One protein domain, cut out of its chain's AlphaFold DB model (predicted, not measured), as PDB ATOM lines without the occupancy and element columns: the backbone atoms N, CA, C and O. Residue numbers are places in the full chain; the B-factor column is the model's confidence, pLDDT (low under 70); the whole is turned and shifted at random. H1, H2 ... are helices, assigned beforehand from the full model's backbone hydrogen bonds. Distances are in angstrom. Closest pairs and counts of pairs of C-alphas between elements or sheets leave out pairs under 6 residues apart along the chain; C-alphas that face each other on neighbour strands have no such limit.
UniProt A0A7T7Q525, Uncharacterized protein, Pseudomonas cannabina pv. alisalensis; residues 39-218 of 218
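Overview. This is residues 39 to 218 of the 218 residues of an uncharacterized protein of Pseudomonas cannabina pv. alisalensis (UniProt A0A7T7Q525). Two very long helices, H3 and H4, form a helical hairpin that makes the long axis of a rod, and the three shorter helices H1, H2 and H5 gather round the half of it away from the H3 to H4 link. H1 and H2 pack on H3, H5 packs on H1 and H4, and the half of the hairpin at its link, residues 146 to 148, reaches out beyond these three. The printed part has 180 residues with five named helices, H1 to H5 in chain order, and no named strand; its class is all helix, an up and down bundle in which each helix runs against the one before it. It is loose, with a radius of gyration of the C-alphas of 22.0 A and spans of 81 by 29 by 26 A.

Along the chain. Find C-alpha 39 at (183.464, 241.468, 234.559); from there H1, residues 39 to 61, runs 33.6 A. Go on to H2, residues 69 to 92, which covers 34.8 A. Next look for C-alpha 100 at (190.935, 233.882, 244.038), where H3, residues 100 to 145, begins its 67.6 A. H4, residues 149 to 198, is the longest helix, 72.4 A from first to last C-alpha. H5, residues 206 to 216, ends with C-alpha 216 at (174.969, 210.098, 252.914).

Arrangement. Start with the hairpin of H1 and H2: they touch, opposite ways at a shallow tilt of 8 degrees, and their closest C-alphas, Ile 51 and Ile 83, are 5.9 A apart. H1 also touches H3, which meets it with residues 101 to 116 alone; look at Ala 44 and Ala 102, their closest C-alphas, 5.7 A apart. The hairpin of H2 and H3 has its closest C-alphas at Ile 80 and Gln 113, 5.7 A apart. H3 and H4 touch with 70 pairs of C-alphas within 8 A, opposite ways at a shallow tilt of 16 degrees; the closest are Ala 132 and His 166, 4.7 A apart. H4, with residues 181 to 188 alone, touches H5 at a steep tilt of 35.2 degrees, only just steep; the closest C-alphas, Ile 181 and Lys 216, are 5.8 A apart. H1, with residues 55 to 60 alone, touches H5 too, and the C-alphas of Ser 56 and Ser 208 are their closest, 5.1 A apart. H2 is apart from H4 and H5, and H3 is apart from H5. In H1, H2, H3 and H5 every O i to N i+4 pair is within hydrogen-bond range; in H4, 45 of 46 are.

Size, cuts and confidence. Look for the two C-alphas farthest apart at Ser 96 and Asn 148, 81.0 A. The printed part has no cut and ends at residue 218, the chain's last residue. The link from H3 to H4 is tight, the other three are short, and there is no long link. Mean pLDDT of the printed part is 88.1; it is under 70 at residues 63, 65, 96 to 98 and 218 of this model.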
ATOM      1  N   SER A  39     183.673 242.291 235.756       80.12
ATOM      2  CA  SER A  39     183.464 241.468 234.559       80.12
ATOM      3  C   SER A  39     184.143 240.096 234.648       80.12
ATOM      4  O   SER A  39     183.569 239.075 234.265       80.12
ATOM      5  N   GLU A  40     185.337 240.042 235.237       81.88
ATOM      6  CA  GLU A  40     186.056 238.795 235.488       81.88
ATOM      7  C   GLU A  40     185.350 237.955 236.556       81.88
ATOM      8  O   GLU A  40     185.180 236.742 236.403       81.88
ATOM      9  N   LYS A  41     184.865 238.611 237.623       83.44
ATOM     10  CA  LYS A  41     184.092 237.941 238.674       83.44
ATOM     11  C   LYS A  41     182.790 237.362 238.117       83.44
ATOM     12  O   LYS A  41     182.468 236.217 238.428       83.44
ATOM     13  N   SER A  42     182.056 238.106 237.286       85.81
ATOM     14  CA  SER A  42     180.826 237.603 236.660       85.81
ATOM     15  C   SER A  42     181.104 236.422 235.735       85.81
ATOM     16  O   SER A  42     180.369 235.441 235.769       85.81
ATOM     17  N   PHE A  43     182.209 236.455 234.983       87.06
ATOM     18  CA  PHE A  43     182.609 235.329 234.142       87.06
ATOM     19  C   PHE A  43     182.871 234.058 234.966       87.06
ATOM     20  O   PHE A  43     182.392 232.980 234.607       87.06
ATOM     21  N   ALA A  44     183.576 234.175 236.099       87.19
ATOM     22  CA  ALA A  44     183.802 233.054 237.012       87.19
ATOM     23  C   ALA A  44     182.490 232.521 237.623       87.19
ATOM     24  O   ALA A  44     182.297 231.306 237.684       87.19
ATOM     25  N   ILE A  45     181.573 233.413 238.015       90.00
ATOM     26  CA  ILE A  45     180.240 233.053 238.526       90.00
ATOM     27  C   ILE A  45     179.433 232.280 237.477       90.00
ATOM     28  O   ILE A  45     178.852 231.246 237.795       90.00
ATOM     29  N   ASP A  46     179.431 232.718 236.220       90.88
ATOM     30  CA  ASP A  46     178.693 232.025 235.160       90.88
ATOM     31  C   ASP A  46     179.205 230.592 234.961       90.88
ATOM     32  O   ASP A  46     178.413 229.655 234.826       90.88
ATOM     33  N   ARG A  47     180.532 230.398 234.997       92.44
ATOM     34  CA  ARG A  47     181.137 229.060 234.910       92.44
ATOM     35  C   ARG A  47     180.805 228.204 236.127       92.44
ATOM     36  O   ARG A  47     180.493 227.025 235.982       92.44
ATOM     37  N   LEU A  48     180.833 228.790 237.320       92.12
ATOM     38  CA  LEU A  48     180.435 228.108 238.547       92.12
ATOM     39  C   LEU A  48     178.983 227.630 238.484       92.12
ATOM     40  O   LEU A  48     178.708 226.479 238.815       92.12
ATOM     41  N   ARG A  49     178.058 228.493 238.055       91.81
ATOM     42  CA  ARG A  49     176.631 228.165 237.942       91.81
ATOM     43  C   ARG A  49     176.393 227.037 236.948       91.81
ATOM     44  O   ARG A  49     175.590 226.150 237.221       91.81
ATOM     45  N   GLU A  50     177.129 227.021 235.840       92.88
ATOM     46  CA  GLU A  50     177.106 225.915 234.879       92.88
ATOM     47  C   GLU A  50     177.546 224.592 235.529       92.88
ATOM     48  O   GLU A  50     176.822 223.596 235.464       92.88
ATOM     49  N   ILE A  51     178.685 224.586 236.231       92.88
ATOM     50  CA  ILE A  51     179.212 223.396 236.924       92.88
ATOM     51  C   ILE A  51     178.258 222.930 238.030       92.88
ATOM     52  O   ILE A  51     178.008 221.729 238.175       92.88
ATOM     53  N   SER A  52     177.703 223.866 238.799       91.94
ATOM     54  CA  SER A  52     176.725 223.594 239.852       91.94
ATOM     55  C   SER A  52     175.453 222.973 239.272       91.94
ATOM     56  O   SER A  52     175.024 221.916 239.728       91.94
ATOM     57  N   ALA A  53     174.914 223.523 238.180       92.12
ATOM     58  CA  ALA A  53     173.743 222.974 237.499       92.12
ATOM     59  C   ALA A  53     174.000 221.579 236.899       92.12
ATOM     60  O   ALA A  53     173.119 220.714 236.917       92.12
ATOM     61  N   ILE A  54     175.198 221.319 236.364       92.56
ATOM     62  CA  ILE A  54     175.593 219.970 235.931       92.56
ATOM     63  C   ILE A  54     175.602 219.017 237.134       92.56
ATOM     64  O   ILE A  54     174.985 217.953 237.069       92.56
ATOM     65  N   SER A  55     176.239 219.418 238.233       92.38
ATOM     66  CA  SER A  55     176.369 218.608 239.451       92.38
ATOM     67  C   SER A  55     175.013 218.311 240.095       92.38
ATOM     68  O   SER A  55     174.731 217.158 240.410       92.38
ATOM     69  N   SER A  56     174.144 219.318 240.210       90.06
ATOM     70  CA  SER A  56     172.775 219.204 240.730       90.06
ATOM     71  C   SER A  56     171.962 218.176 239.943       90.06
ATOM     72  O   SER A  56     171.401 217.238 240.514       90.06
ATOM     73  N   ARG A  57     172.004 218.255 238.604       89.19
ATOM     74  CA  ARG A  57     171.359 217.260 237.735       89.19
ATOM     75  C   ARG A  57     171.882 215.855 238.017       89.19
ATOM     76  O   ARG A  57     171.074 214.947 238.173       89.19
ATOM     77  N   GLN A  58     173.192 215.662 238.153       90.56
ATOM     78  CA  GLN A  58     173.742 214.336 238.452       90.56
ATOM     79  C   GLN A  58     173.320 213.825 239.838       90.56
ATOM     80  O   GLN A  58     172.939 212.662 239.966       90.56
ATOM     81  N   LEU A  59     173.327 214.684 240.859       88.31
ATOM     82  CA  LEU A  59     172.872 214.338 242.208       88.31
ATOM     83  C   LEU A  59     171.397 213.915 242.223       88.31
ATOM     84  O   LEU A  59     171.061 212.924 242.868       88.31
ATOM     85  N   SER A  60     170.538 214.592 241.456       84.94
ATOM     86  CA  SER A  60     169.120 214.221 241.327       84.94
ATOM     87  C   SER A  60     168.894 212.880 240.618       84.94
ATOM     88  O   SER A  60     167.910 212.194 240.896       84.94
ATOM     89  N   LEU A  61     169.815 212.446 239.745       82.62
ATOM     90  CA  LEU A  61     169.697 211.135 239.100       82.62
ATOM     91  C   LEU A  61     169.800 210.013 240.128       82.62
ATOM     92  O   LEU A  61     169.037 209.063 240.049       82.62
ATOM     93  N   ASN A  62     170.651 210.147 241.148       72.00
ATOM     94  CA  ASN A  62     170.758 209.146 242.219       72.00
ATOM     95  C   ASN A  62     169.469 208.977 243.045       72.00
ATOM     96  O   ASN A  62     169.344 208.010 243.807       72.00
ATOM     97  N   THR A  63     168.530 209.915 242.926       68.81
ATOM     98  CA  THR A  63     167.204 209.851 243.551       68.81
ATOM     99  C   THR A  63     166.090 209.438 242.589       68.81
ATOM    100  O   THR A  63     164.974 209.222 243.043       68.81
ATOM    101  N   SER A  64     166.367 209.322 241.289       70.00
ATOM    102  CA  SER A  64     165.382 208.933 240.277       70.00
ATOM    103  C   SER A  64     165.352 207.411 240.113       70.00
ATOM    104  O   SER A  64     166.398 206.790 239.945       70.00
ATOM    105  N   GLU A  65     164.160 206.813 240.173       63.59
ATOM    106  CA  GLU A  65     163.970 205.351 240.123       63.59
ATOM    107  C   GLU A  65     163.764 204.802 238.695       63.59
ATOM    108  O   GLU A  65     163.874 203.596 238.483       63.59
ATOM    109  N   ASP A  66     163.538 205.666 237.699       74.50
ATOM    110  CA  ASP A  66     163.049 205.262 236.365       74.50
ATOM    111  C   ASP A  66     164.138 205.139 235.281       74.50
ATOM    112  O   ASP A  66     163.834 204.979 234.096       74.50
ATOM    113  N   ILE A  67     165.420 205.237 235.643       80.00
ATOM    114  CA  ILE A  67     166.523 205.336 234.676       80.00
ATOM    115  C   ILE A  67     167.379 204.066 234.695       80.00
ATOM    116  O   ILE A  67     167.775 203.553 235.739       80.00
ATOM    117  N   SER A  68     167.705 203.549 233.508       86.44
ATOM    118  CA  SER A  68     168.556 202.360 233.387       86.44
ATOM    119  C   SER A  68     170.010 202.642 233.785       86.44
ATOM    120  O   SER A  68     170.539 203.728 233.535       86.44
ATOM    121  N   PHE A  69     170.720 201.634 234.306       85.12
ATOM    122  CA  PHE A  69     172.149 201.754 234.635       85.12
ATOM    123  C   PHE A  69     172.995 202.283 233.464       85.12
ATOM    124  O   PHE A  69     173.883 203.107 233.669       85.12
ATOM    125  N   ALA A  70     172.724 201.844 232.231       87.12
ATOM    126  CA  ALA A  70     173.460 202.299 231.050       87.12
ATOM    127  C   ALA A  70     173.278 203.804 230.799       87.12
ATOM    128  O   ALA A  70     174.232 204.508 230.464       87.12
ATOM    129  N   GLU A  71     172.062 204.302 231.008       88.31
ATOM    130  CA  GLU A  71     171.749 205.714 230.858       88.31
ATOM    131  C   GLU A  71     172.405 206.565 231.953       88.31
ATOM    132  O   GLU A  71     172.992 207.599 231.633       88.31
ATOM    133  N   HIS A  72     172.413 206.104 233.210       87.06
ATOM    134  CA  HIS A  72     173.176 206.754 234.283       87.06
ATOM    135  C   HIS A  72     174.654 206.915 233.910       87.06
ATOM    136  O   HIS A  72     175.202 208.014 233.980       87.06
ATOM    137  N   LEU A  73     175.301 205.831 233.469       90.25
ATOM    138  CA  LEU A  73     176.725 205.850 233.122       90.25
ATOM    139  C   LEU A  73     177.028 206.808 231.969       90.25
ATOM    140  O   LEU A  73     178.006 207.553 232.045       90.25
ATOM    141  N   SER A  74     176.174 206.822 230.944       92.50
ATOM    142  CA  SER A  74     176.284 207.749 229.815       92.50
ATOM    143  C   SER A  74     176.154 209.211 230.262       92.50
ATOM    144  O   SER A  74     176.981 210.051 229.900       92.50
ATOM    145  N   ARG A  75     175.166 209.515 231.118       92.19
ATOM    146  CA  ARG A  75     174.944 210.867 231.656       92.19
ATOM    147  C   ARG A  75     176.114 211.345 232.521       92.19
ATOM    148  O   ARG A  75     176.518 212.497 232.378       92.19
ATOM    149  N   TYR A  76     176.713 210.475 233.341       93.19
ATOM    150  CA  TYR A  76     177.918 210.825 234.105       93.19
ATOM    151  C   TYR A  76     179.131 211.081 233.206       93.19
ATOM    152  O   TYR A  76     179.867 212.039 233.435       93.19
ATOM    153  N   ASP A  77     179.337 210.261 232.171       93.06
ATOM    154  CA  ASP A  77     180.440 210.449 231.221       93.06
ATOM    155  C   ASP A  77     180.306 211.766 230.448       93.06
ATOM    156  O   ASP A  77     181.301 212.464 230.238       93.06
ATOM    157  N   GLN A  78     179.082 212.143 230.068       94.31
ATOM    158  CA  GLN A  78     178.822 213.443 229.457       94.31
ATOM    159  C   GLN A  78     179.054 214.592 230.448       94.31
ATOM    160  O   GLN A  78     179.757 215.541 230.119       94.31
ATOM    161  N   ALA A  79     178.557 214.479 231.683       94.06
ATOM    162  CA  ALA A  79     178.727 215.508 232.706       94.06
ATOM    163  C   ALA A  79     180.205 215.788 233.036       94.06
ATOM    164  O   ALA A  79     180.585 216.942 233.227       94.06
ATOM    165  N   ILE A  80     181.057 214.754 233.067       94.50
ATOM    166  CA  ILE A  80     182.505 214.929 233.254       94.50
ATOM    167  C   ILE A  80     183.091 215.762 232.110       94.50
ATOM    168  O   ILE A  80     183.803 216.727 232.381       94.50
ATOM    169  N   LYS A  81     182.763 215.431 230.854       95.06
ATOM    170  CA  LYS A  81     183.240 216.169 229.672       95.06
ATOM    171  C   LYS A  81     182.755 217.614 229.660       95.06
ATOM    172  O   LYS A  81     183.532 218.506 229.329       95.06
ATOM    173  N   ASP A  82     181.500 217.842 230.038       94.19
ATOM    174  CA  ASP A  82     180.924 219.182 230.107       94.19
ATOM    175  C   ASP A  82     181.687 220.030 231.135       94.19
ATOM    176  O   ASP A  82     182.166 221.110 230.798       94.19
ATOM    177  N   ILE A  83     181.928 219.504 232.346       93.50
ATOM    178  CA  ILE A  83     182.723 220.212 233.362       93.50
ATOM    179  C   ILE A  83     184.167 220.425 232.889       93.50
ATOM    180  O   ILE A  83     184.728 221.494 233.111       93.50
ATOM    181  N   GLU A  84     184.793 219.437 232.239       93.81
ATOM    182  CA  GLU A  84     186.139 219.595 231.662       93.81
ATOM    183  C   GLU A  84     186.178 220.743 230.646       93.81
ATOM    184  O   GLU A  84     187.044 221.612 230.747       93.81
ATOM    185  N   SER A  85     185.211 220.807 229.730       93.62
ATOM    186  CA  SER A  85     185.071 221.893 228.755       93.62
ATOM    187  C   SER A  85     184.896 223.260 229.429       93.62
ATOM    188  O   SER A  85     185.577 224.232 229.076       93.62
ATOM    189  N   THR A  86     184.047 223.338 230.459       91.06
ATOM    190  CA  THR A  86     183.841 224.560 231.245       91.06
ATOM    191  C   THR A  86     185.130 225.010 231.935       91.06
ATOM    192  O   THR A  86     185.474 226.192 231.894       91.06
ATOM    193  N   VAL A  87     185.897 224.078 232.511       90.56
ATOM    194  CA  VAL A  87     187.190 224.365 233.152       90.56
ATOM    195  C   VAL A  87     188.240 224.813 232.140       90.56
ATOM    196  O   VAL A  87     188.999 225.735 232.432       90.56
ATOM    197  N   VAL A  88     188.303 224.201 230.952       91.50
ATOM    198  CA  VAL A  88     189.209 224.658 229.884       91.50
ATOM    199  C   VAL A  88     188.864 226.088 229.477       91.50
ATOM    200  O   VAL A  88     189.758 226.929 229.403       91.50
ATOM    201  N   THR A  89     187.577 226.383 229.291       89.44
ATOM    202  CA  THR A  89     187.101 227.733 228.964       89.44
ATOM    203  C   THR A  89     187.509 228.730 230.048       89.44
ATOM    204  O   THR A  89     188.096 229.765 229.736       89.44
ATOM    205  N   LEU A  90     187.297 228.379 231.321       88.00
ATOM    206  CA  LEU A  90     187.695 229.196 232.467       88.00
ATOM    207  C   LEU A  90     189.208 229.457 232.486       88.00
ATOM    208  O   LEU A  90     189.624 230.604 232.585       88.00
ATOM    209  N   LYS A  91     190.036 228.420 232.328       86.56
ATOM    210  CA  LYS A  91     191.506 228.537 232.337       86.56
ATOM    211  C   LYS A  91     192.074 229.270 231.122       86.56
ATOM    212  O   LYS A  91     193.159 229.834 231.204       86.56
ATOM    213  N   SER A  92     191.376 229.224 229.988       86.19
ATOM    214  CA  SER A  92     191.775 229.931 228.767       86.19
ATOM    215  C   SER A  92     191.480 231.431 228.822       86.19
ATOM    216  O   SER A  92     192.071 232.204 228.064       86.19
ATOM    217  N   HIS A  93     190.581 231.848 229.718       84.56
ATOM    218  CA  HIS A  93     190.261 233.249 229.919       84.56
ATOM    219  C   HIS A  93     191.451 233.973 230.556       84.56
ATOM    220  O   HIS A  93     192.026 233.525 231.549       84.56
ATOM    221  N   ARG A  94     191.846 235.099 229.961       77.38
ATOM    222  CA  ARG A  94     192.932 235.926 230.490       77.38
ATOM    223  C   ARG A  94     192.384 236.823 231.585       77.38
ATOM    224  O   ARG A  94     191.820 237.867 231.285       77.38
ATOM    225  N   PHE A  95     192.597 236.423 232.828       78.00
ATOM    226  CA  PHE A  95     192.366 237.287 233.976       78.00
ATOM    227  C   PHE A  95     193.499 238.314 234.087       78.00
ATOM    228  O   PHE A  95     194.681 237.964 234.028       78.00
ATOM    229  N   SER A  96     193.142 239.587 234.235       67.00
ATOM    230  CA  SER A  96     194.060 240.713 234.430       67.00
ATOM    231  C   SER A  96     194.789 240.643 235.778       67.00
ATOM    232  O   SER A  96     195.891 241.181 235.920       67.00
ATOM    233  N   ARG A  97     194.212 239.946 236.769       64.75
ATOM    234  CA  ARG A  97     194.812 239.654 238.083       64.75
ATOM    235  C   ARG A  97     194.593 238.194 238.468       64.75
ATOM    236  O   ARG A  97     193.631 237.571 238.034       64.75
ATOM    237  N   GLN A  98     195.469 237.653 239.319       60.22
ATOM    238  CA  GLN A  98     195.254 236.341 239.932       60.22
ATOM    239  C   GLN A  98     193.979 236.409 240.781       60.22
ATOM    240  O   GLN A  98     193.959 237.041 241.839       60.22
ATOM    241  N   GLN A  99     192.893 235.842 240.261       71.44
ATOM    242  CA  GLN A  99     191.575 235.945 240.864       71.44
ATOM    243  C   GLN A  99     191.329 234.710 241.731       71.44
ATOM    244  O   GLN A  99     191.121 233.612 241.220       71.44
ATOM    245  N   GLU A 100     191.311 234.905 243.049       81.12
ATOM    246  CA  GLU A 100     190.935 233.882 244.038       81.12
ATOM    247  C   GLU A 100     189.592 233.208 243.693       81.12
ATOM    248  O   GLU A 100     189.402 232.018 243.935       81.12
ATOM    249  N   SER A 101     188.689 233.948 243.041       81.31
ATOM    250  CA  SER A 101     187.437 233.448 242.475       81.31
ATOM    251  C   SER A 101     187.634 232.381 241.399       81.31
ATOM    252  O   SER A 101     186.973 231.349 241.451       81.31
ATOM    253  N   ALA A 102     188.524 232.595 240.429       85.31
ATOM    254  CA  ALA A 102     188.769 231.628 239.361       85.31
ATOM    255  C   ALA A 102     189.386 230.339 239.924       85.31
ATOM    256  O   ALA A 102     188.942 229.245 239.574       85.31
ATOM    257  N   ASP A 103     190.332 230.467 240.858       88.06
ATOM    258  CA  ASP A 103     190.949 229.326 241.541       88.06
ATOM    259  C   ASP A 103     189.918 228.538 242.366       88.06
ATOM    260  O   ASP A 103     189.862 227.310 242.279       88.06
ATOM    261  N   ALA A 104     189.038 229.226 243.104       88.94
ATOM    262  CA  ALA A 104     187.957 228.586 243.851       88.94
ATOM    263  C   ALA A 104     187.000 227.801 242.936       88.94
ATOM    264  O   ALA A 104     186.591 226.691 243.285       88.94
ATOM    265  N   VAL A 105     186.673 228.334 241.753       91.06
ATOM    266  CA  VAL A 105     185.818 227.643 240.771       91.06
ATOM    267  C   VAL A 105     186.534 226.446 240.146       91.06
ATOM    268  O   VAL A 105     185.913 225.398 239.975       91.06
ATOM    269  N   VAL A 106     187.832 226.549 239.841       91.62
ATOM    270  CA  VAL A 106     188.625 225.410 239.339       91.62
ATOM    271  C   VAL A 106     188.680 224.284 240.372       91.62
ATOM    272  O   VAL A 106     188.483 223.121 240.014       91.62
ATOM    273  N   ASP A 107     188.905 224.614 241.643       91.88
ATOM    274  CA  ASP A 107     188.922 223.631 242.727       91.88
ATOM    275  C   ASP A 107     187.552 222.976 242.917       91.88
ATOM    276  O   ASP A 107     187.453 221.749 243.004       91.88
ATOM    277  N   PHE A 108     186.481 223.775 242.915       93.75
ATOM    278  CA  PHE A 108     185.110 223.272 242.969       93.75
ATOM    279  C   PHE A 108     184.811 222.326 241.802       93.75
ATOM    280  O   PHE A 108     184.278 221.238 242.009       93.75
ATOM    281  N   ALA A 109     185.225 222.684 240.584       93.94
ATOM    282  CA  ALA A 109     185.064 221.848 239.400       93.94
ATOM    283  C   ALA A 109     185.820 220.519 239.516       93.94
ATOM    284  O   ALA A 109     185.286 219.464 239.169       93.94
ATOM    285  N   ALA A 110     187.053 220.547 240.027       94.69
ATOM    286  CA  ALA A 110     187.859 219.347 240.224       94.69
ATOM    287  C   ALA A 110     187.198 218.381 241.222       94.69
ATOM    288  O   ALA A 110     187.181 217.165 240.998       94.69
ATOM    289  N   VAL A 111     186.616 218.915 242.299       94.62
ATOM    290  CA  VAL A 111     185.884 218.112 243.285       94.62
ATOM    291  C   VAL A 111     184.546 217.617 242.724       94.62
ATOM    292  O   VAL A 111     184.232 216.439 242.890       94.62
ATOM    293  N   ALA A 112     183.804 218.445 241.981       93.81
ATOM    294  CA  ALA A 112     182.571 218.044 241.296       93.81
ATOM    295  C   ALA A 112     182.807 216.867 240.335       93.81
ATOM    296  O   ALA A 112     182.090 215.866 240.367       93.81
ATOM    297  N   GLN A 113     183.866 216.936 239.520       94.44
ATOM    298  CA  GLN A 113     184.252 215.832 238.639       94.44
ATOM    299  C   GLN A 113     184.598 214.563 239.415       94.44
ATOM    300  O   GLN A 113     184.247 213.471 238.974       94.44
ATOM    301  N   ARG A 114     185.301 214.683 240.549       94.69
ATOM    302  CA  ARG A 114     185.619 213.532 241.407       94.69
ATOM    303  C   ARG A 114     184.341 212.867 241.913       94.69
ATOM    304  O   ARG A 114     184.191 211.668 241.721       94.69
ATOM    305  N   VAL A 115     183.399 213.647 242.444       94.12
ATOM    306  CA  VAL A 115     182.094 213.140 242.890       94.12
ATOM    307  C   VAL A 115     181.367 212.409 241.767       94.12
ATOM    308  O   VAL A 115     180.928 211.281 241.966       94.12
ATOM    309  N   ILE A 116     181.280 212.996 240.572       94.00
ATOM    310  CA  ILE A 116     180.588 212.365 239.438       94.00
ATOM    311  C   ILE A 116     181.298 211.073 238.999       94.00
ATOM    312  O   ILE A 116     180.637 210.085 238.671       94.00
ATOM    313  N   ARG A 117     182.639 211.033 239.029       94.00
ATOM    314  CA  ARG A 117     183.413 209.807 238.760       94.00
ATOM    315  C   ARG A 117     183.136 208.724 239.806       94.00
ATOM    316  O   ARG A 117     182.982 207.561 239.429       94.00
ATOM    317  N   ASP A 118     183.018 209.094 241.076       94.06
ATOM    318  CA  ASP A 118     182.714 208.161 242.165       94.06
ATOM    319  C   ASP A 118     181.269 207.653 242.090       94.06
ATOM    320  O   ASP A 118     181.040 206.451 242.229       94.06
ATOM    321  N   MET A 119     180.306 208.523 241.763       91.75
ATOM    322  CA  MET A 119     178.915 208.136 241.487       91.75
ATOM    323  C   MET A 119     178.853 207.132 240.336       91.75
ATOM    324  O   MET A 119     178.267 206.062 240.472       91.75
ATOM    325  N   ARG A 120     179.546 207.416 239.226       92.94
ATOM    326  CA  ARG A 120     179.660 206.487 238.097       92.94
ATOM    327  C   ARG A 120     180.259 205.147 238.521       92.94
ATOM    328  O   ARG A 120     179.754 204.100 238.116       92.94
ATOM    329  N   SER A 121     181.336 205.160 239.306       93.06
ATOM    330  CA  SER A 121     181.969 203.942 239.822       93.06
ATOM    331  C   SER A 121     180.987 203.118 240.658       93.06
ATOM    332  O   SER A 121     180.823 201.921 240.416       93.06
ATOM    333  N   GLN A 122     180.263 203.769 241.570       91.94
ATOM    334  CA  GLN A 122     179.247 203.125 242.391       91.94
ATOM    335  C   GLN A 122     178.145 202.493 241.533       91.94
ATOM    336  O   GLN A 122     177.828 201.320 241.722       91.94
ATOM    337  N   THR A 123     177.602 203.225 240.559       91.00
ATOM    338  CA  THR A 123     176.576 202.719 239.637       91.00
ATOM    339  C   THR A 123     177.059 201.475 238.880       91.00
ATOM    340  O   THR A 123     176.313 200.506 238.740       91.00
ATOM    341  N   ARG A 124     178.326 201.440 238.434       92.00
ATOM    342  CA  ARG A 124     178.910 200.243 237.792       92.00
ATOM    343  C   ARG A 124     178.982 199.056 238.745       92.00
ATOM    344  O   ARG A 124     178.688 197.936 238.334       92.00
ATOM    345  N   LEU A 125     179.382 199.287 239.990       92.88
ATOM    346  CA  LEU A 125     179.496 198.232 240.997       92.88
ATOM    347  C   LEU A 125     178.124 197.707 241.429       92.88
ATOM    348  O   LEU A 125     177.970 196.503 241.612       92.88
ATOM    349  N   GLN A 126     177.111 198.569 241.509       90.38
ATOM    350  CA  GLN A 126     175.723 198.160 241.741       90.38
ATOM    351  C   GLN A 126     175.192 197.288 240.601       90.38
ATOM    352  O   GLN A 126     174.608 196.238 240.861       90.38
ATOM    353  N   LEU A 127     175.465 197.656 239.344       91.62
ATOM    354  CA  LEU A 127     175.134 196.815 238.192       91.62
ATOM    355  C   LEU A 127     175.832 195.449 238.276       91.62
ATOM    356  O   LEU A 127     175.193 194.416 238.080       91.62
ATOM    357  N   GLN A 128     177.128 195.418 238.599       91.94
ATOM    358  CA  GLN A 128     177.869 194.162 238.773       91.94
ATOM    359  C   GLN A 128     177.296 193.305 239.907       91.94
ATOM    360  O   GLN A 128     177.151 192.095 239.739       91.94
ATOM    361  N   ALA A 129     176.928 193.919 241.032       90.62
ATOM    362  CA  ALA A 129     176.300 193.230 242.152       90.62
ATOM    363  C   ALA A 129     174.922 192.663 241.775       90.62
ATOM    364  O   ALA A 129     174.627 191.528 242.146       90.62
ATOM    365  N   SER A 130     174.124 193.404 240.997       90.00
ATOM    366  CA  SER A 130     172.835 192.943 240.466       90.00
ATOM    367  C   SER A 130     173.013 191.729 239.554       90.00
ATOM    368  O   SER A 130     172.408 190.690 239.793       90.00
ATOM    369  N   VAL A 131     173.916 191.813 238.572       92.06
ATOM    370  CA  VAL A 131     174.208 190.702 237.649       92.06
ATOM    371  C   VAL A 131     174.741 189.477 238.398       92.06
ATOM    372  O   VAL A 131     174.362 188.347 238.092       92.06
ATOM    373  N   ALA A 132     175.606 189.673 239.395       90.12
ATOM    374  CA  ALA A 132     176.101 188.579 240.226       90.12
ATOM    375  C   ALA A 132     174.991 187.966 241.103       90.12
ATOM    376  O   ALA A 132     174.990 186.755 241.317       90.12
ATOM    377  N   SER A 133     174.027 188.772 241.563       91.44
ATOM    378  CA  SER A 133     172.849 188.288 242.294       91.44
ATOM    379  C   SER A 133     171.999 187.371 241.422       91.44
ATOM    380  O   SER A 133     171.639 186.278 241.855       91.44
ATOM    381  N   ASP A 134     171.728 187.779 240.182       91.88
ATOM    382  CA  ASP A 134     170.914 186.997 239.251       91.88
ATOM    383  C   ASP A 134     171.592 185.669 238.897       91.88
ATOM    384  O   ASP A 134     170.956 184.618 238.965       91.88
ATOM    385  N   ARG A 135     172.912 185.684 238.659       89.94
ATOM    386  CA  ARG A 135     173.707 184.458 238.466       89.94
ATOM    387  C   ARG A 135     173.691 183.545 239.690       89.94
ATOM    388  O   ARG A 135     173.609 182.331 239.543       89.94
ATOM    389  N   SER A 136     173.769 184.113 240.894       90.00
ATOM    390  CA  SER A 136     173.680 183.349 242.143       90.00
ATOM    391  C   SER A 136     172.307 182.684 242.286       90.00
ATOM    392  O   SER A 136     172.229 181.487 242.558       90.00
ATOM    393  N   LYS A 137     171.219 183.415 242.015       91.06
ATOM    394  CA  LYS A 137     169.851 182.867 242.030       91.06
ATOM    395  C   LYS A 137     169.668 181.752 241.004       91.06
ATOM    396  O   LYS A 137     169.075 180.729 241.331       91.06
ATOM    397  N   GLU A 138     170.187 181.931 239.792       90.81
ATOM    398  CA  GLU A 138     170.141 180.917 238.737       90.81
ATOM    399  C   GLU A 138     170.914 179.655 239.142       90.81
ATOM    400  O   GLU A 138     170.365 178.556 239.090       90.81
ATOM    401  N   ALA A 139     172.142 179.803 239.650       87.56
ATOM    402  CA  ALA A 139     172.947 178.675 240.114       87.56
ATOM    403  C   ALA A 139     172.283 177.917 241.278       87.56
ATOM    404  O   ALA A 139     172.304 176.686 241.311       87.56
ATOM    405  N   MET A 140     171.636 178.629 242.207       88.00
ATOM    406  CA  MET A 140     170.858 178.015 243.291       88.00
ATOM    407  C   MET A 140     169.607 177.293 242.771       88.00
ATOM    408  O   MET A 140     169.250 176.230 243.283       88.00
ATOM    409  N   ALA A 141     168.947 177.832 241.742       91.12
ATOM    410  CA  ALA A 141     167.803 177.184 241.107       91.12
ATOM    411  C   ALA A 141     168.207 175.903 240.358       91.12
ATOM    412  O   ALA A 141     167.481 174.913 240.418       91.12
ATOM    413  N   GLU A 142     169.361 175.896 239.689       85.31
ATOM    414  CA  GLU A 142     169.906 174.703 239.029       85.31
ATOM    415  C   GLU A 142     170.349 173.639 240.039       85.31
ATOM    416  O   GLU A 142     170.009 172.465 239.885       85.31
ATOM    417  N   LEU A 143     170.980 174.048 241.145       86.44
ATOM    418  CA  LEU A 143     171.272 173.162 242.273       86.44
ATOM    419  C   LEU A 143     170.004 172.490 242.818       86.44
ATOM    420  O   LEU A 143     169.997 171.279 243.029       86.44
ATOM    421  N   ALA A 144     168.913 173.239 242.983       87.88
ATOM    422  CA  ALA A 144     167.641 172.687 243.455       87.88
ATOM    423  C   ALA A 144     167.007 171.673 242.477       87.88
ATOM    424  O   ALA A 144     166.195 170.843 242.889       87.88
ATOM    425  N   LYS A 145     167.363 171.722 241.186       89.12
ATOM    426  CA  LYS A 145     166.879 170.794 240.150       89.12
ATOM    427  C   LYS A 145     167.795 169.586 239.941       89.12
ATOM    428  O   LYS A 145     167.385 168.644 239.257       89.12
ATOM    429  N   ALA A 146     169.010 169.587 240.489       83.69
ATOM    430  CA  ALA A 146     169.986 168.526 240.278       83.69
ATOM    431  C   ALA A 146     169.546 167.217 240.963       83.69
ATOM    432  O   ALA A 146     169.402 167.149 242.179       83.69
ATOM    433  N   LYS A 147     169.332 166.156 240.169       82.31
ATOM    434  CA  LYS A 147     168.859 164.839 240.655       82.31
ATOM    435  C   LYS A 147     169.918 163.732 240.640       82.31
ATOM    436  O   LYS A 147     169.686 162.676 241.213       82.31
ATOM    437  N   ASN A 148     171.042 163.942 239.955       85.88
ATOM    438  CA  ASN A 148     172.124 162.962 239.825       85.88
ATOM    439  C   ASN A 148     173.358 163.439 240.605       85.88
ATOM    440  O   ASN A 148     173.640 164.632 240.605       85.88
ATOM    441  N   GLU A 149     174.103 162.526 241.221       77.25
ATOM    442  CA  GLU A 149     175.240 162.795 242.112       77.25
ATOM    443  C   GLU A 149     176.344 163.631 241.436       77.25
ATOM    444  O   GLU A 149     176.831 164.604 242.009       77.25
ATOM    445  N   TYR A 150     176.651 163.342 240.167       77.50
ATOM    446  CA  TYR A 150     177.599 164.139 239.373       77.50
ATOM    447  C   TYR A 150     177.078 165.554 239.065       77.50
ATOM    448  O   TYR A 150     177.814 166.538 239.132       77.50
ATOM    449  N   ALA A 151     175.784 165.676 238.753       76.81
ATOM    450  CA  ALA A 151     175.156 166.976 238.521       76.81
ATOM    451  C   ALA A 151     175.051 167.786 239.823       76.81
ATOM    452  O   ALA A 151     175.151 169.010 239.795       76.81
ATOM    453  N   LEU A 152     174.891 167.108 240.961       83.75
ATOM    454  CA  LEU A 152     174.818 167.715 242.281       83.75
ATOM    455  C   LEU A 152     176.162 168.335 242.675       83.75
ATOM    456  O   LEU A 152     176.180 169.507 243.040       83.75
ATOM    457  N   SER A 153     177.281 167.609 242.544       86.00
ATOM    458  CA  SER A 153     178.599 168.156 242.906       86.00
ATOM    459  C   SER A 153     178.958 169.373 242.048       86.00
ATOM    460  O   SER A 153     179.309 170.422 242.582       86.00
ATOM    461  N   SER A 154     178.764 169.284 240.727       86.88
ATOM    462  CA  SER A 154     179.024 170.406 239.818       86.88
ATOM    463  C   SER A 154     178.122 171.612 240.103       86.88
ATOM    464  O   SER A 154     178.562 172.751 239.943       86.88
ATOM    465  N   SER A 155     176.867 171.385 240.504       83.56
ATOM    466  CA  SER A 155     175.937 172.473 240.833       83.56
ATOM    467  C   SER A 155     176.257 173.114 242.185       83.56
ATOM    468  O   SER A 155     176.087 174.322 242.331       83.56
ATOM    469  N   ILE A 156     176.762 172.342 243.158       88.50
ATOM    470  CA  ILE A 156     177.244 172.865 244.447       88.50
ATOM    471  C   ILE A 156     178.423 173.810 244.215       88.50
ATOM    472  O   ILE A 156     178.391 174.945 244.696       88.50
ATOM    473  N   ASP A 157     179.417 173.381 243.437       89.50
ATOM    474  CA  ASP A 157     180.597 174.196 243.133       89.50
ATOM    475  C   ASP A 157     180.210 175.486 242.391       89.50
ATOM    476  O   ASP A 157     180.675 176.580 242.731       89.50
ATOM    477  N   ALA A 158     179.304 175.385 241.411       87.25
ATOM    478  CA  ALA A 158     178.793 176.537 240.672       87.25
ATOM    479  C   ALA A 158     178.039 177.525 241.581       87.25
ATOM    480  O   ALA A 158     178.275 178.733 241.506       87.25
ATOM    481  N   ALA A 159     177.175 177.026 242.470       86.94
ATOM    482  CA  ALA A 159     176.412 177.843 243.407       86.94
ATOM    483  C   ALA A 159     177.308 178.531 244.449       86.94
ATOM    484  O   ALA A 159     177.140 179.721 244.723       86.94
ATOM    485  N   GLN A 160     178.299 177.821 244.999       91.00
ATOM    486  CA  GLN A 160     179.272 178.403 245.927       91.00
ATOM    487  C   GLN A 160     180.092 179.507 245.262       91.00
ATOM    488  O   GLN A 160     180.249 180.589 245.835       91.00
ATOM    489  N   LYS A 161     180.571 179.266 244.036       92.81
ATOM    490  CA  LYS A 161     181.314 180.264 243.266       92.81
ATOM    491  C   LYS A 161     180.462 181.498 242.978       92.81
ATOM    492  O   LYS A 161     180.894 182.606 243.280       92.81
ATOM    493  N   ALA A 162     179.237 181.318 242.484       88.94
ATOM    494  CA  ALA A 162     178.339 182.430 242.183       88.94
ATOM    495  C   ALA A 162     177.979 183.253 243.434       88.94
ATOM    496  O   ALA A 162     177.910 184.480 243.375       88.94
ATOM    497  N   ASN A 163     177.808 182.599 244.587       87.69
ATOM    498  CA  ASN A 163     177.545 183.291 245.845       87.69
ATOM    499  C   ASN A 163     178.782 184.052 246.365       87.69
ATOM    500  O   ASN A 163     178.657 185.165 246.883       87.69
ATOM    501  N   SER A 164     179.985 183.491 246.189       93.62
ATOM    502  CA  SER A 164     181.241 184.187 246.493       93.62
ATOM    503  C   SER A 164     181.414 185.423 245.610       93.62
ATOM    504  O   SER A 164     181.650 186.513 246.131       93.62
ATOM    505  N   ASP A 165     181.199 185.285 244.299       91.25
ATOM    506  CA  ASP A 165     181.267 186.385 243.334       91.25
ATOM    507  C   ASP A 165     180.258 187.493 243.687       91.25
ATOM    508  O   ASP A 165     180.605 188.676 243.707       91.25
ATOM    509  N   HIS A 166     179.022 187.125 244.049       91.56
ATOM    510  CA  HIS A 166     178.012 188.075 244.517       91.56
ATOM    511  C   HIS A 166     178.436 188.798 245.802       91.56
ATOM    512  O   HIS A 166     178.355 190.026 245.876       91.56
ATOM    513  N   SER A 167     178.952 188.062 246.789       91.81
ATOM    514  CA  SER A 167     179.436 188.633 248.052       91.81
ATOM    515  C   SER A 167     180.605 189.599 247.833       91.81
ATOM    516  O   SER A 167     180.673 190.660 248.457       91.81
ATOM    517  N   GLN A 168     181.526 189.267 246.925       93.69
ATOM    518  CA  GLN A 168     182.642 190.139 246.565       93.69
ATOM    519  C   GLN A 168     182.160 191.415 245.868       93.69
ATOM    520  O   GLN A 168     182.597 192.509 246.234       93.69
ATOM    521  N   ALA A 169     181.226 191.295 244.919       90.75
ATOM    522  CA  ALA A 169     180.651 192.439 244.214       90.75
ATOM    523  C   ALA A 169     179.900 193.387 245.167       90.75
ATOM    524  O   ALA A 169     180.086 194.603 245.096       90.75
ATOM    525  N   LEU A 170     179.118 192.847 246.110       91.50
ATOM    526  CA  LEU A 170     178.446 193.639 247.147       91.50
ATOM    527  C   LEU A 170     179.444 194.376 248.044       91.50
ATOM    528  O   LEU A 170     179.305 195.578 248.263       91.50
ATOM    529  N   ASN A 171     180.486 193.691 248.519       93.00
ATOM    530  CA  ASN A 171     181.520 194.321 249.339       93.00
ATOM    531  C   ASN A 171     182.260 195.440 248.589       93.00
ATOM    532  O   ASN A 171     182.590 196.466 249.184       93.00
ATOM    533  N   ALA A 172     182.511 195.270 247.290       92.62
ATOM    534  CA  ALA A 172     183.094 196.318 246.458       92.62
ATOM    535  C   ALA A 172     182.155 197.532 246.333       92.62
ATOM    536  O   ALA A 172     182.605 198.667 246.501       92.62
ATOM    537  N   ALA A 173     180.855 197.305 246.119       90.12
ATOM    538  CA  ALA A 173     179.853 198.369 246.065       90.12
ATOM    539  C   ALA A 173     179.749 199.143 247.394       90.12
ATOM    540  O   ALA A 173     179.737 200.373 247.379       90.12
ATOM    541  N   ILE A 174     179.762 198.446 248.538       90.31
ATOM    542  CA  ILE A 174     179.746 199.063 249.878       90.31
ATOM    543  C   ILE A 174     180.991 199.931 250.098       90.31
ATOM    544  O   ILE A 174     180.884 201.076 250.537       90.31
ATOM    545  N   LYS A 175     182.183 199.427 249.757       92.94
ATOM    546  CA  LYS A 175     183.424 200.213 249.869       92.94
ATOM    547  C   LYS A 175     183.385 201.460 248.984       92.94
ATOM    548  O   LYS A 175     183.769 202.535 249.434       92.94
ATOM    549  N   SER A 176     182.878 201.332 247.759       91.50
ATOM    550  CA  SER A 176     182.732 202.471 246.848       91.50
ATOM    551  C   SER A 176     181.733 203.513 247.354       91.50
ATOM    552  O   SER A 176     181.949 204.698 247.115       91.50
ATOM    553  N   GLN A 177     180.673 203.107 248.060       91.56
ATOM    554  CA  GLN A 177     179.735 204.036 248.703       91.56
ATOM    555  C   GLN A 177     180.437 204.873 249.783       91.56
ATOM    556  O   GLN A 177     180.237 206.084 249.844       91.56
ATOM    557  N   ALA A 178     181.318 204.271 250.588       91.31
ATOM    558  CA  ALA A 178     182.101 205.015 251.577       91.31
ATOM    559  C   ALA A 178     183.018 206.067 250.923       91.31
ATOM    560  O   ALA A 178     183.063 207.211 251.376       91.31
ATOM    561  N   THR A 179     183.690 205.712 249.820       93.00
ATOM    562  CA  THR A 179     184.494 206.662 249.032       93.00
ATOM    563  C   THR A 179     183.640 207.796 248.464       93.00
ATOM    564  O   THR A 179     184.027 208.960 248.561       93.00
ATOM    565  N   LEU A 180     182.445 207.494 247.941       92.31
ATOM    566  CA  LEU A 180     181.530 208.529 247.460       92.31
ATOM    567  C   LEU A 180     181.122 209.491 248.584       92.31
ATOM    568  O   LEU A 180     181.133 210.705 248.386       92.31
ATOM    569  N   ILE A 181     180.785 208.977 249.769       92.25
ATOM    570  CA  ILE A 181     180.420 209.801 250.933       92.25
ATOM    571  C   ILE A 181     181.552 210.770 251.300       92.25
ATOM    572  O   ILE A 181     181.286 211.944 251.587       92.25
ATOM    573  N   GLU A 182     182.803 210.307 251.263       93.31
ATOM    574  CA  GLU A 182     183.977 211.146 251.504       93.31
ATOM    575  C   GLU A 182     184.097 212.258 250.452       93.31
ATOM    576  O   GLU A 182     184.191 213.438 250.810       93.31
ATOM    577  N   SER A 183     184.004 211.914 249.165       93.00
ATOM    578  CA  SER A 183     184.049 212.881 248.061       93.00
ATOM    579  C   SER A 183     182.911 213.904 248.130       93.00
ATOM    580  O   SER A 183     183.144 215.097 247.942       93.00
ATOM    581  N   LEU A 184     181.695 213.492 248.499       92.44
ATOM    582  CA  LEU A 184     180.567 214.399 248.750       92.44
ATOM    583  C   LEU A 184     180.819 215.313 249.962       92.44
ATOM    584  O   LEU A 184     180.358 216.454 250.003       92.44
ATOM    585  N   GLY A 185     181.546 214.832 250.972       91.50
ATOM    586  CA  GLY A 185     182.042 215.652 252.079       91.50
ATOM    587  C   GLY A 185     183.030 216.723 251.618       91.50
ATOM    588  O   GLY A 185     182.913 217.878 252.026       91.50
ATOM    589  N   GLN A 186     183.965 216.366 250.739       93.12
ATOM    590  CA  GLN A 186     184.898 217.318 250.131       93.12
ATOM    591  C   GLN A 186     184.165 218.331 249.244       93.12
ATOM    592  O   GLN A 186     184.489 219.516 249.283       93.12
ATOM    593  N   PHE A 187     183.136 217.896 248.514       93.12
ATOM    594  CA  PHE A 187     182.336 218.766 247.655       93.12
ATOM    595  C   PHE A 187     181.596 219.838 248.450       93.12
ATOM    596  O   PHE A 187     181.696 221.024 248.141       93.12
ATOM    597  N   TYR A 188     180.985 219.441 249.566       90.81
ATOM    598  CA  TYR A 188     180.379 220.373 250.512       90.81
ATOM    599  C   TYR A 188     181.387 221.384 251.088       90.81
ATOM    600  O   TYR A 188     181.076 222.556 251.259       90.81
ATOM    601  N   ARG A 189     182.633 220.970 251.354       90.62
ATOM    602  CA  ARG A 189     183.689 221.900 251.799       90.62
ATOM    603  C   ARG A 189     184.126 222.859 250.691       90.62
ATOM    604  O   ARG A 189     184.380 224.026 250.975       90.62
ATOM    605  N   SER A 190     184.211 222.383 249.449       92.50
ATOM    606  CA  SER A 190     184.552 223.237 248.306       92.50
ATOM    607  C   SER A 190     183.481 224.294 248.025       92.50
ATOM    608  O   SER A 190     183.824 225.409 247.646       92.50
ATOM    609  N   ASP A 191     182.210 223.987 248.305       91.19
ATOM    610  CA  ASP A 191     181.100 224.941 248.230       91.19
ATOM    611  C   ASP A 191     181.294 226.135 249.183       91.19
ATOM    612  O   ASP A 191     181.157 227.284 248.773       91.19
ATOM    613  N   TYR A 192     181.733 225.901 250.426       89.94
ATOM    614  CA  TYR A 192     182.059 227.001 251.344       89.94
ATOM    615  C   TYR A 192     183.187 227.895 250.834       89.94
ATOM    616  O   TYR A 192     183.135 229.111 251.010       89.94
ATOM    617  N   ARG A 193     184.207 227.310 250.194       89.06
ATOM    618  CA  ARG A 193     185.308 228.086 249.612       89.06
ATOM    619  C   ARG A 193     184.800 228.983 248.484       89.06
ATOM    620  O   ARG A 193     185.144 230.160 248.435       89.06
ATOM    621  N   VAL A 194     183.935 228.450 247.627       90.69
ATOM    622  CA  VAL A 194     183.259 229.220 246.579       90.69
ATOM    623  C   VAL A 194     182.437 230.363 247.170       90.69
ATOM    624  O   VAL A 194     182.621 231.504 246.754       90.69
ATOM    625  N   LYS A 195     181.610 230.090 248.185       91.88
ATOM    626  CA  LYS A 195     180.796 231.111 248.861       91.88
ATOM    627  C   LYS A 195     181.645 232.225 249.460       91.88
ATOM    628  O   LYS A 195     181.359 233.398 249.245       91.88
ATOM    629  N   SER A 196     182.762 231.869 250.096       87.50
ATOM    630  CA  SER A 196     183.696 232.854 250.651       87.50
ATOM    631  C   SER A 196     184.353 233.750 249.591       87.50
ATOM    632  O   SER A 196     184.586 234.926 249.852       87.50
ATOM    633  N   ALA A 197     184.617 233.226 248.388       86.50
ATOM    634  CA  ALA A 197     185.290 233.965 247.318       86.50
ATOM    635  C   ALA A 197     184.322 234.762 246.422       86.50
ATOM    636  O   ALA A 197     184.673 235.818 245.890       86.50
ATOM    637  N   LEU A 198     183.103 234.254 246.213       85.56
ATOM    638  CA  LEU A 198     182.171 234.765 245.204       85.56
ATOM    639  C   LEU A 198     180.896 235.385 245.788       85.56
ATOM    640  O   LEU A 198     180.388 236.337 245.187       85.56
ATOM    641  N   GLY A 199     180.475 234.966 246.979       85.56
ATOM    642  CA  GLY A 199     179.269 235.415 247.677       85.56
ATOM    643  C   GLY A 199     178.427 234.231 248.163       85.56
ATOM    644  O   GLY A 199     178.438 233.172 247.542       85.56
ATOM    645  N   ASP A 200     177.683 234.419 249.255       85.50
ATOM    646  CA  ASP A 200     176.928 233.344 249.925       85.50
ATOM    647  C   ASP A 200     175.823 232.712 249.059       85.50
ATOM    648  O   ASP A 200     175.465 231.550 249.266       85.50
ATOM    649  N   ASP A 201     175.320 233.460 248.074       86.25
ATOM    650  CA  ASP A 201     174.284 233.019 247.133       86.25
ATOM    651  C   ASP A 201     174.832 232.165 245.973       86.25
ATOM    652  O   ASP A 201     174.060 231.616 245.186       86.25
ATOM    653  N   GLU A 202     176.157 232.048 245.840       88.12
ATOM    654  CA  GLU A 202     176.800 231.296 244.762       88.12
ATOM    655  C   GLU A 202     177.211 229.881 245.211       88.12
ATOM    656  O   GLU A 202     177.505 229.636 246.379       88.12
ATOM    657  N   GLY A 203     177.267 228.934 244.268       86.81
ATOM    658  CA  GLY A 203     177.671 227.546 244.527       86.81
ATOM    659  C   GLY A 203     176.515 226.551 244.409       86.81
ATOM    660  O   GLY A 203     175.758 226.584 243.436       86.81
ATOM    661  N   LEU A 204     176.423 225.616 245.354       88.56
ATOM    662  CA  LEU A 204     175.388 224.585 245.404       88.56
ATOM    663  C   LEU A 204     174.060 225.145 245.904       88.56
ATOM    664  O   LEU A 204     173.985 225.794 246.952       88.56
ATOM    665  N   ASP A 205     172.997 224.807 245.178       87.88
ATOM    666  CA  ASP A 205     171.628 225.114 245.564       87.88
ATOM    667  C   ASP A 205     171.132 224.203 246.701       87.88
ATOM    668  O   ASP A 205     171.673 223.128 246.983       87.88
ATOM    669  N   ALA A 206     170.057 224.627 247.369       86.56
ATOM    670  CA  ALA A 206     169.477 223.884 248.488       86.56
ATOM    671  C   ALA A 206     169.058 222.453 248.097       86.56
ATOM    672  O   ALA A 206     169.150 221.538 248.915       86.56
ATOM    673  N   GLN A 207     168.639 222.250 246.844       86.62
ATOM    674  CA  GLN A 207     168.277 220.932 246.325       86.62
ATOM    675  C   GLN A 207     169.495 220.008 246.228       86.62
ATOM    676  O   GLN A 207     169.425 218.872 246.698       86.62
ATOM    677  N   SER A 208     170.633 220.492 245.718       87.25
ATOM    678  CA  SER A 208     171.886 219.726 245.706       87.25
ATOM    679  C   SER A 208     172.335 219.366 247.115       87.25
ATOM    680  O   SER A 208     172.737 218.230 247.362       87.25
ATOM    681  N   LEU A 209     172.232 220.300 248.065       87.31
ATOM    682  CA  LEU A 209     172.588 220.043 249.462       87.31
ATOM    683  C   LEU A 209     171.692 218.970 250.098       87.31
ATOM    684  O   LEU A 209     172.195 218.074 250.782       87.31
ATOM    685  N   ALA A 210     170.386 219.011 249.827       86.88
ATOM    686  CA  ALA A 210     169.447 217.984 250.268       86.88
ATOM    687  C   ALA A 210     169.750 216.617 249.631       86.88
ATOM    688  O   ALA A 210     169.761 215.603 250.329       86.88
ATOM    689  N   ALA A 211     170.073 216.582 248.334       86.00
ATOM    690  CA  ALA A 211     170.457 215.356 247.638       86.00
ATOM    691  C   ALA A 211     171.751 214.753 248.213       86.00
ATOM    692  O   ALA A 211     171.824 213.546 248.446       86.00
ATOM    693  N   ILE A 212     172.752 215.585 248.526       87.56
ATOM    694  CA  ILE A 212     173.983 215.150 249.203       87.56
ATOM    695  C   ILE A 212     173.659 214.524 250.565       87.56
ATOM    696  O   ILE A 212     174.191 213.463 250.894       87.56
ATOM    697  N   ALA A 213     172.794 215.161 251.358       86.44
ATOM    698  CA  ALA A 213     172.386 214.634 252.656       86.44
ATOM    699  C   ALA A 213     171.660 213.285 252.522       86.44
ATOM    700  O   ALA A 213     171.982 212.352 253.257       86.44
ATOM    701  N   ALA A 214     170.757 213.153 251.547       85.75
ATOM    702  CA  ALA A 214     170.037 211.911 251.278       85.75
ATOM    703  C   ALA A 214     170.978 210.765 250.870       85.75
ATOM    704  O   ALA A 214     170.835 209.647 251.361       85.75
ATOM    705  N   ILE A 215     171.982 211.031 250.024       83.94
ATOM    706  CA  ILE A 215     172.961 210.012 249.606       83.94
ATOM    707  C   ILE A 215     173.821 209.546 250.789       83.94
ATOM    708  O   ILE A 215     174.144 208.366 250.868       83.94
ATOM    709  N   LYS A 216     174.167 210.441 251.724       82.94
ATOM    710  CA  LYS A 216     174.969 210.098 252.914       82.94
ATOM    711  C   LYS A 216     174.228 209.249 253.951       82.94
ATOM    712  O   LYS A 216     174.879 208.673 254.813       82.94
ATOM    713  N   GLN A 217     172.897 209.215 253.904       80.44
ATOM    714  CA  GLN A 217     172.067 208.427 254.822       80.44
ATOM    715  C   GLN A 217     171.800 206.995 254.324       80.44
ATOM    716  O   GLN A 217     171.256 206.200 255.088       80.44
ATOM    717  N   ARG A 218     172.159 206.680 253.071       67.00
ATOM    718  CA  ARG A 218     172.064 205.341 252.467       67.00
ATOM    719  C   ARG A 218     173.315 204.515 252.750       67.00
ATOM    720  O   ARG A 218     173.140 203.335 253.117       67.00
TER     721      ARG A 218